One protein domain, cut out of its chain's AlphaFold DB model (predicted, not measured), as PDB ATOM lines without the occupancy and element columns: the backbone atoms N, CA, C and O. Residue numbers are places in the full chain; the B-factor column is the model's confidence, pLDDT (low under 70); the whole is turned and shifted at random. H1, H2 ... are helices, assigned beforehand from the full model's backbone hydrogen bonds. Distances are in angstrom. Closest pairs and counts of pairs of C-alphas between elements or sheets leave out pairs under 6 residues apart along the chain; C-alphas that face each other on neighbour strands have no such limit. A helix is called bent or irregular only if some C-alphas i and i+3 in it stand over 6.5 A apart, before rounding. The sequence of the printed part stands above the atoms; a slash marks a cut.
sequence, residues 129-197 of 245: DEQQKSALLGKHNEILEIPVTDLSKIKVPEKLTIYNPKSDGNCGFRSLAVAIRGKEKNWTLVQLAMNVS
ATOM      1  N   ASP A 129     190.362 207.496 204.131       67.00
ATOM      2  CA  ASP A 129     191.074 207.246 202.882       67.00
ATOM      3  C   ASP A 129     191.960 205.982 202.993       67.00
ATOM      4  O   ASP A 129     192.191 205.428 204.076       67.00
ATOM      5  N   GLU A 130     192.440 205.475 201.856       67.00
ATOM      6  CA  GLU A 130     193.290 204.273 201.819       67.00
ATOM      7  C   GLU A 130     194.586 204.434 202.633       67.00
ATOM      8  O   GLU A 130     195.106 203.461 203.186       67.00
ATOM      9  N   GLN A 131     195.079 205.665 202.790       65.94
ATOM     10  CA  GLN A 131     196.258 205.962 203.597       65.94
ATOM     11  C   GLN A 131     195.955 205.804 205.094       65.94
ATOM     12  O   GLN A 131     196.749 205.214 205.829       65.94
ATOM     13  N   GLN A 132     194.780 206.242 205.547       69.69
ATOM     14  CA  GLN A 132     194.303 206.072 206.917       69.69
ATOM     15  C   GLN A 132     193.991 204.604 207.237       69.69
ATOM     16  O   GLN A 132     194.305 204.142 208.337       69.69
ATOM     17  N   LYS A 133     193.447 203.841 206.278       62.81
ATOM     18  CA  LYS A 133     193.257 202.386 206.420       62.81
ATOM     19  C   LYS A 133     194.588 201.652 206.558       62.81
ATOM     20  O   LYS A 133     194.747 200.861 207.484       62.81
ATOM     21  N   SER A 134     195.550 201.944 205.684       70.88
ATOM     22  CA  SER A 134     196.890 201.350 205.720       70.88
ATOM     23  C   SER A 134     197.628 201.678 207.026       70.88
ATOM     24  O   SER A 134     198.168 200.788 207.683       70.88
ATOM     25  N   ALA A 135     197.554 202.934 207.486       73.06
ATOM     26  CA  ALA A 135     198.134 203.355 208.763       73.06
ATOM     27  C   ALA A 135     197.513 202.640 209.979       73.06
ATOM     28  O   ALA A 135     198.198 202.400 210.973       73.06
ATOM     29  N   LEU A 136     196.225 202.290 209.915       64.38
ATOM     30  CA  LEU A 136     195.538 201.528 210.961       64.38
ATOM     31  C   LEU A 136     195.840 200.025 210.896       64.38
ATOM     32  O   LEU A 136     196.037 199.406 211.939       64.38
ATOM     33  N   LEU A 137     195.946 199.453 209.695       66.88
ATOM     34  CA  LEU A 137     196.427 198.085 209.472       66.88
ATOM     35  C   LEU A 137     197.863 197.899 209.983       66.88
ATOM     36  O   LEU A 137     198.177 196.867 210.567       66.88
ATOM     37  N   GLY A 138     198.714 198.925 209.881       72.81
ATOM     38  CA  GLY A 138     200.044 198.924 210.501       72.81
ATOM     39  C   GLY A 138     200.027 198.806 212.033       72.81
ATOM     40  O   GLY A 138     201.009 198.369 212.625       72.81
ATOM     41  N   LYS A 139     198.901 199.131 212.685       78.25
ATOM     42  CA  LYS A 139     198.696 198.984 214.139       78.25
ATOM     43  C   LYS A 139     197.995 197.682 214.519       78.25
ATOM     44  O   LYS A 139     197.592 197.516 215.665       78.25
ATOM     45  N   HIS A 140     197.839 196.748 213.582       62.12
ATOM     46  CA  HIS A 140     197.113 195.499 213.802       62.12
ATOM     47  C   HIS A 140     197.649 194.687 214.992       62.12
ATOM     48  O   HIS A 140     196.859 194.154 215.763       62.12
ATOM     49  N   ASN A 141     198.962 194.677 215.230       62.00
ATOM     50  CA  ASN A 141     199.527 193.986 216.394       62.00
ATOM     51  C   ASN A 141     199.143 194.668 217.722       62.00
ATOM     52  O   ASN A 141     198.761 193.976 218.655       62.00
ATOM     53  N   GLU A 142     199.086 196.004 217.787       68.50
ATOM     54  CA  GLU A 142     198.550 196.728 218.961       68.50
ATOM     55  C   GLU A 142     197.041 196.473 219.171       68.50
ATOM     56  O   GLU A 142     196.507 196.640 220.271       68.50
ATOM     57  N   ILE A 143     196.323 196.100 218.105       59.59
ATOM     58  CA  ILE A 143     194.902 195.729 218.150       59.59
ATOM     59  C   ILE A 143     194.721 194.290 218.633       59.59
ATOM     60  O   ILE A 143     193.732 194.020 219.310       59.59
ATOM     61  N   LEU A 144     195.644 193.387 218.304       57.25
ATOM     62  CA  LEU A 144     195.586 191.976 218.684       57.25
ATOM     63  C   LEU A 144     196.196 191.688 220.060       57.25
ATOM     64  O   LEU A 144     195.760 190.755 220.723       57.25
ATOM     65  N   GLU A 145     197.138 192.506 220.530       60.38
ATOM     66  CA  GLU A 145     197.745 192.391 221.865       60.38
ATOM     67  C   GLU A 145     196.816 192.829 223.012       60.38
ATOM     68  O   GLU A 145     197.264 193.037 224.139       60.38
ATOM     69  N   ILE A 146     195.505 192.958 222.773       57.69
ATOM     70  CA  ILE A 146     194.556 193.155 223.870       57.69
ATOM     71  C   ILE A 146     194.614 191.897 224.744       57.69
ATOM     72  O   ILE A 146     194.251 190.817 224.271       57.69
ATOM     73  N   PRO A 147     195.026 192.001 226.019       57.03
ATOM     74  CA  PRO A 147     194.962 190.861 226.910       57.03
ATOM     75  C   PRO A 147     193.507 190.406 226.993       57.03
ATOM     76  O   PRO A 147     192.609 191.221 227.237       57.03
ATOM     77  N   VAL A 148     193.285 189.108 226.767       52.56
ATOM     78  CA  VAL A 148     191.969 188.477 226.896       52.56
ATOM     79  C   VAL A 148     191.427 188.847 228.269       52.56
ATOM     80  O   VAL A 148     191.928 188.404 229.303       52.56
ATOM     81  N   THR A 149     190.452 189.749 228.270       51.75
ATOM     82  CA  THR A 149     189.879 190.253 229.506       51.75
ATOM     83  C   THR A 149     188.808 189.263 229.907       51.75
ATOM     84  O   THR A 149     187.785 189.128 229.241       51.75
ATOM     85  N   ASP A 150     189.087 188.529 230.975       62.66
ATOM     86  CA  ASP A 150     188.143 187.615 231.597       62.66
ATOM     87  C   ASP A 150     186.903 188.404 232.041       62.66
ATOM     88  O   ASP A 150     186.941 189.155 233.020       62.66
ATOM     89  N   LEU A 151     185.813 188.264 231.280       49.31
ATOM     90  CA  LEU A 151     184.574 189.013 231.489       49.31
ATOM     91  C   LEU A 151     183.982 188.757 232.883       49.31
ATOM     92  O   LEU A 151     183.335 189.644 233.433       49.31
ATOM     93  N   SER A 152     184.271 187.601 233.497       60.72
ATOM     94  CA  SER A 152     183.835 187.280 234.864       60.72
ATOM     95  C   SER A 152     184.509 188.145 235.939       60.72
ATOM     96  O   SER A 152     183.996 188.272 237.051       60.72
ATOM     97  N   LYS A 153     185.642 188.783 235.613       62.12
ATOM     98  CA  LYS A 153     186.390 189.681 236.507       62.12
ATOM     99  C   LYS A 153     186.032 191.151 236.321       62.12
ATOM    100  O   LYS A 153     186.491 191.986 237.104       62.12
ATOM    101  N   ILE A 154     185.227 191.489 235.313       55.06
ATOM    102  CA  ILE A 154     184.755 192.857 235.112       55.06
ATOM    103  C   ILE A 154     183.714 193.149 236.190       55.06
ATOM    104  O   ILE A 154     182.555 192.750 236.098       55.06
ATOM    105  N   LYS A 155     184.133 193.856 237.243       53.97
ATOM    106  CA  LYS A 155     183.198 194.398 238.228       53.97
ATOM    107  C   LYS A 155     182.333 195.445 237.540       53.97
ATOM    108  O   LYS A 155     182.847 196.471 237.093       53.97
ATOM    109  N   VAL A 156     181.026 195.194 237.485       53.56
ATOM    110  CA  VAL A 156     180.051 196.232 237.149       53.56
ATOM    111  C   VAL A 156     180.263 197.373 238.148       53.56
ATOM    112  O   VAL A 156     180.260 197.120 239.356       53.56
ATOM    113  N   PRO A 157     180.532 198.607 237.695       54.44
ATOM    114  CA  PRO A 157     180.772 199.701 238.618       54.44
ATOM    115  C   PRO A 157     179.512 199.938 239.459       54.44
ATOM    116  O   PRO A 157     178.423 200.087 238.912       54.44
ATOM    117  N   GLU A 158     179.670 200.038 240.786       62.31
ATOM    118  CA  GLU A 158     178.580 200.367 241.731       62.31
ATOM    119  C   GLU A 158     177.863 201.682 241.385       62.31
ATOM    120  O   GLU A 158     176.758 201.947 241.854       62.31
ATOM    121  N   LYS A 159     178.493 202.524 240.561       59.81
ATOM    122  CA  LYS A 159     177.942 203.787 240.096       59.81
ATOM    123  C   LYS A 159     177.994 203.849 238.577       59.81
ATOM    124  O   LYS A 159     179.073 203.852 237.987       59.81
ATOM    125  N   LEU A 160     176.822 203.983 237.960       57.78
ATOM    126  CA  LEU A 160     176.707 204.327 236.549       57.78
ATOM    127  C   LEU A 160     177.299 205.730 236.341       57.78
ATOM    128  O   LEU A 160     176.704 206.741 236.719       57.78
ATOM    129  N   THR A 161     178.493 205.810 235.769       75.00
ATOM    130  CA  THR A 161     179.034 207.072 235.262       75.00
ATOM    131  C   THR A 161     178.400 207.362 233.913       75.00
ATOM    132  O   THR A 161     178.670 206.670 232.934       75.00
ATOM    133  N   ILE A 162     177.550 208.390 233.865       84.31
ATOM    134  CA  ILE A 162     177.031 208.924 232.604       84.31
ATOM    135  C   ILE A 162     178.216 209.509 231.835       84.31
ATOM    136  O   ILE A 162     178.876 210.434 232.309       84.31
ATOM    137  N   TYR A 163     178.484 208.948 230.658       87.00
ATOM    138  CA  TYR A 163     179.518 209.422 229.751       87.00
ATOM    139  C   TYR A 163     178.885 210.190 228.591       87.00
ATOM    140  O   TYR A 163     177.978 209.673 227.942       87.00
ATOM    141  N   ASN A 164     179.363 211.407 228.323       93.12
ATOM    142  CA  ASN A 164     178.908 212.221 227.196       93.12
ATOM    143  C   ASN A 164     179.980 212.218 226.086       93.12
ATOM    144  O   ASN A 164     180.929 213.002 226.179       93.12
ATOM    145  N   PRO A 165     179.895 211.324 225.080       93.38
ATOM    146  CA  PRO A 165     180.877 211.253 223.999       93.38
ATOM    147  C   PRO A 165     180.801 212.480 223.084       93.38
ATOM    148  O   PRO A 165     179.768 213.143 222.984       93.38
ATOM    149  N   LYS A 166     181.874 212.745 222.331       93.81
ATOM    150  CA  LYS A 166     181.844 213.777 221.290       93.81
ATOM    151  C   LYS A 166     180.769 213.456 220.236       93.81
ATOM    152  O   LYS A 166     180.712 212.346 219.707       93.81
ATOM    153  N   SER A 167     179.939 214.448 219.908       92.00
ATOM    154  CA  SER A 167     178.836 214.334 218.941       92.00
ATOM    155  C   SER A 167     179.292 214.642 217.508       92.00
ATOM    156  O   SER A 167     178.885 215.639 216.920       92.00
ATOM    157  N   ASP A 168     180.162 213.799 216.949       91.69
ATOM    158  CA  ASP A 168     180.708 213.932 215.586       91.69
ATOM    159  C   ASP A 168     180.285 212.785 214.651       91.69
ATOM    160  O   ASP A 168     181.034 212.378 213.768       91.69
ATOM    161  N   GLY A 169     179.107 212.203 214.896       89.56
ATOM    162  CA  GLY A 169     178.606 211.046 214.146       89.56
ATOM    163  C   GLY A 169     179.207 209.700 214.567       89.56
ATOM    164  O   GLY A 169     178.649 208.661 214.237       89.56
ATOM    165  N   ASN A 170     180.283 209.694 215.364       93.44
ATOM    166  CA  ASN A 170     180.937 208.475 215.858       93.44
ATOM    167  C   ASN A 170     180.635 208.185 217.339       93.44
ATOM    168  O   ASN A 170     181.342 207.410 217.987       93.44
ATOM    169  N   CYS A 171     179.594 208.807 217.903       92.62
ATOM    170  CA  CYS A 171     179.279 208.744 219.334       92.62
ATOM    171  C   CYS A 171     179.073 207.307 219.851       92.62
ATOM    172  O   CYS A 171     179.506 206.998 220.958       92.62
ATOM    173  N   GLY A 172     178.511 206.404 219.038       88.44
ATOM    174  CA  GLY A 172     178.369 204.985 219.386       88.44
ATOM    175  C   GLY A 172     179.715 204.276 219.589       88.44
ATOM    176  O   GLY A 172     179.955 203.682 220.640       88.44
ATOM    177  N   PHE A 173     180.640 204.409 218.630       93.06
ATOM    178  CA  PHE A 173     181.993 203.845 218.736       93.06
ATOM    179  C   PHE A 173     182.797 204.476 219.881       93.06
ATOM    180  O   PHE A 173     183.572 203.793 220.550       93.06
ATOM    181  N   ARG A 174     182.597 205.774 220.138       94.81
ATOM    182  CA  ARG A 174     183.234 206.521 221.235       94.81
ATOM    183  C   ARG A 174     182.781 206.035 222.608       94.81
ATOM    184  O   ARG A 174     183.628 205.802 223.470       94.81
ATOM    185  N   SER A 175     181.482 205.809 222.790       92.00
ATOM    186  CA  SER A 175     180.937 205.218 224.018       92.00
ATOM    187  C   SER A 175     181.515 203.827 224.274       92.00
ATOM    188  O   SER A 175     181.994 203.551 225.373       92.00
ATOM    189  N   LEU A 176     181.565 202.981 223.240       88.69
ATOM    190  CA  LEU A 176     182.193 201.659 223.319       88.69
ATOM    191  C   LEU A 176     183.691 201.746 223.650       88.69
ATOM    192  O   LEU A 176     184.190 200.966 224.457       88.69
ATOM    193  N   ALA A 177     184.419 202.711 223.088       93.75
ATOM    194  CA  ALA A 177     185.842 202.893 223.369       93.75
ATOM    195  C   ALA A 177     186.128 203.299 224.818       93.75
ATOM    196  O   ALA A 177     187.129 202.865 225.388       93.75
ATOM    197  N   VAL A 178     185.258 204.099 225.434       89.94
ATOM    198  CA  VAL A 178     185.369 204.409 226.865       89.94
ATOM    199  C   VAL A 178     185.006 203.204 227.717       89.94
ATOM    200  O   VAL A 178     185.750 202.893 228.641       89.94
ATOM    201  N   ALA A 179     183.935 202.490 227.375       86.50
ATOM    202  CA  ALA A 179     183.501 201.319 228.128       86.50
ATOM    203  C   ALA A 179     184.537 200.181 228.101       86.50
ATOM    204  O   ALA A 179     184.852 199.606 229.135       86.50
ATOM    205  N   ILE A 180     185.091 199.877 226.923       88.25
ATOM    206  CA  ILE A 180     185.961 198.711 226.714       88.25
ATOM    207  C   ILE A 180     187.437 199.071 226.913       88.25
ATOM    208  O   ILE A 180     188.214 198.269 227.420       88.25
ATOM    209  N   ARG A 181     187.856 200.273 226.495       88.81
ATOM    210  CA  ARG A 181     189.275 200.676 226.472       88.81
ATOM    211  C   ARG A 181     189.597 201.882 227.359       88.81
ATOM    212  O   ARG A 181     190.716 202.395 227.295       88.81
ATOM    213  N   GLY A 182     188.637 202.379 228.140       91.69
ATOM    214  CA  GLY A 182     188.819 203.474 229.100       91.69
ATOM    215  C   GLY A 182     189.152 204.841 228.493       91.69
ATOM    216  O   GLY A 182     189.385 205.793 229.236       91.69
ATOM    217  N   LYS A 183     189.233 204.969 227.161       94.69
ATOM    218  CA  LYS A 183     189.662 206.201 226.480       94.69
ATOM    219  C   LYS A 183     188.894 206.397 225.181       94.69
ATOM    220  O   LYS A 183     189.011 205.593 224.259       94.69
ATOM    221  N   GLU A 184     188.205 207.530 225.063       95.31
ATOM    222  CA  GLU A 184     187.370 207.862 223.901       95.31
ATOM    223  C   GLU A 184     188.153 207.858 222.588       95.31
ATOM    224  O   GLU A 184     187.656 207.394 221.568       95.31
ATOM    225  N   LYS A 185     189.412 208.313 222.616       96.62
ATOM    226  CA  LYS A 185     190.299 208.363 221.441       96.62
ATOM    227  C   LYS A 185     190.528 207.006 220.761       96.62
ATOM    228  O   LYS A 185     191.006 206.981 219.635       96.62
ATOM    229  N   ASN A 186     190.185 205.902 221.425       95.25
ATOM    230  CA  ASN A 186     190.320 204.553 220.887       95.25
ATOM    231  C   ASN A 186     189.116 204.117 220.024       95.25
ATOM    232  O   ASN A 186     189.049 202.956 219.629       95.25
ATOM    233  N   TRP A 187     188.166 205.013 219.729       95.94
ATOM    234  CA  TRP A 187     186.962 204.709 218.940       95.94
ATOM    235  C   TRP A 187     187.255 204.166 217.537       95.94
ATOM    236  O   TRP A 187     186.530 203.291 217.072       95.94
ATOM    237  N   THR A 188     188.343 204.595 216.895       95.19
ATOM    238  CA  THR A 188     188.756 204.077 215.578       95.19
ATOM    239  C   THR A 188     189.155 202.603 215.632       95.19
ATOM    240  O   THR A 188     188.890 201.859 214.693       95.19
ATOM    241  N   LEU A 189     189.739 202.150 216.746       90.88
ATOM    242  CA  LEU A 189     190.100 200.744 216.946       90.88
ATOM    243  C   LEU A 189     188.854 199.878 217.145       90.88
ATOM    244  O   LEU A 189     188.801 198.758 216.648       90.88
ATOM    245  N   VAL A 190     187.843 200.405 217.846       89.88
ATOM    246  CA  VAL A 190     186.540 199.743 218.006       89.88
ATOM    247  C   VAL A 190     185.843 199.621 216.653       89.88
ATOM    248  O   VAL A 190     185.416 198.532 216.283       89.88
ATOM    249  N   GLN A 191     185.785 200.715 215.891       92.06
ATOM    250  CA  GLN A 191     185.207 200.725 214.550       92.06
ATOM    251  C   GLN A 191     185.911 199.720 213.628       92.06
ATOM    252  O   GLN A 191     185.249 198.948 212.940       92.06
ATOM    253  N   LEU A 192     187.247 199.685 213.642       87.31
ATOM    254  CA  LEU A 192     188.024 198.743 212.843       87.31
ATOM    255  C   LEU A 192     187.750 197.288 213.247       87.31
ATOM    256  O   LEU A 192     187.461 196.474 212.379       87.31
ATOM    257  N   ALA A 193     187.775 196.965 214.542       82.88
ATOM    258  CA  ALA A 193     187.486 195.613 215.025       82.88
ATOM    259  C   ALA A 193     186.077 195.140 214.623       82.88
ATOM    260  O   ALA A 193     185.905 193.993 214.217       82.88
ATOM    261  N   MET A 194     185.083 196.033 214.674       83.19
ATOM    262  CA  MET A 194     183.716 195.734 214.232       83.19
ATOM    263  C   MET A 194     183.611 195.549 212.712       83.19
ATOM    264  O   MET A 194     182.827 194.723 212.256       83.19
ATOM    265  N   ASN A 195     184.422 196.265 211.929       79.38
ATOM    266  CA  ASN A 195     184.430 196.174 210.465       79.38
ATOM    267  C   ASN A 195     185.241 194.981 209.915       79.38
ATOM    268  O   ASN A 195     185.052 194.601 208.763       79.38
ATOM    269  N   VAL A 196     186.160 194.406 210.701       68.06
ATOM    270  CA  VAL A 196     187.022 193.276 210.287       68.06
ATOM    271  C   VAL A 196     186.319 191.910 210.441       68.06
ATOM    272  O   VAL A 196     186.768 190.909 209.883       68.06
ATOM    273  N   SER A 197     185.169 191.853 211.113       45.62
ATOM    274  CA  SER A 197     184.385 190.625 211.319       45.62
ATOM    275  C   SER A 197     183.431 190.323 210.141       45.62
ATOM    276  O   SER A 197     182.759 191.228 209.653       45.62
TER     277      SER A 197
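What this domain is: This is residues 129 to 197 of the 245 residues of an uncharacterized protein of Gigaspora rosea (UniProt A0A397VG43). Two helices, H3 and H4, pack on each other at about a right angle and make the core, while two short helices, H1 and H2, lie beyond H4 at one end of the model. From H2 a wide open loop swings round to H3, and its residues 150 to 162 stick out free of the body. The printed part has 69 residues with four named helices, in the order H1, H2, H3, H4, and no named strand; the class is all helix. The whole is only just loose, close to compact, with a radius of gyration of the C-alphas of 13.7 A, and it spans 42 by 30 by 18 A.

How they stand to each other: Begin at H1, residues 130 to 137, and go on over a tight link of 2 residues to H2, residues 140 to 144; these two meet only through their link. Look next at H4, residues 184 to 196, which is near H1, with 5 pairs of C-alphas within 10 A. H2 is close to H4 but not clearly touching it; their closest C-alphas are those of Ile 143 and Leu 189, 7.0 A apart. H3, residues 171 to 181, is apart from H1 and from H2. H3 and H4 touch, with 19 pairs of C-alphas within 8 A, the closest being those of Arg 174 and Trp 187 at 4.7 A. Their lines are about perpendicular, at 82 degrees. In H1, H2 and H3 every O i to N i+4 pair is within hydrogen-bond range; in H4, 7 of 9 are.

Where its parts are: Find C-alpha 130 at (193.290, 204.273, 201.819); from there H1 runs 10.3 A to C-alpha 137. H2 covers 6.2 A from His 140 to Leu 144. Find C-alpha 171 at (179.279, 208.744, 219.334), where H3 begins; it runs 14.7 A to Arg 181. H4, the longest helix with 13 residues, runs 20.0 A from Glu 184 to C-alpha 196 at (187.022, 193.276, 210.287). H4 is irregular: C-alphas 185 and 188 are 7.4 A apart.

The domain as a whole: The two C-alphas farthest apart, those of Glu 130 and Glu 158, are 42.7 A from each other. The link from H2 to H3, residues 145 to 170, is long, and its C-alphas lie 11 to 22 A from the mean of all C-alphas; the link from H3 to H4 is tight. Without residues 150 to 162, which stand free, the body of 56 residues spans 31 by 30 by 18 A. The printed part has no cut. Its mean pLDDT is 76.1, and 30 residues are under 70: residues 129 to 133, 136 to 137, 140 to 160, and 196 to 197.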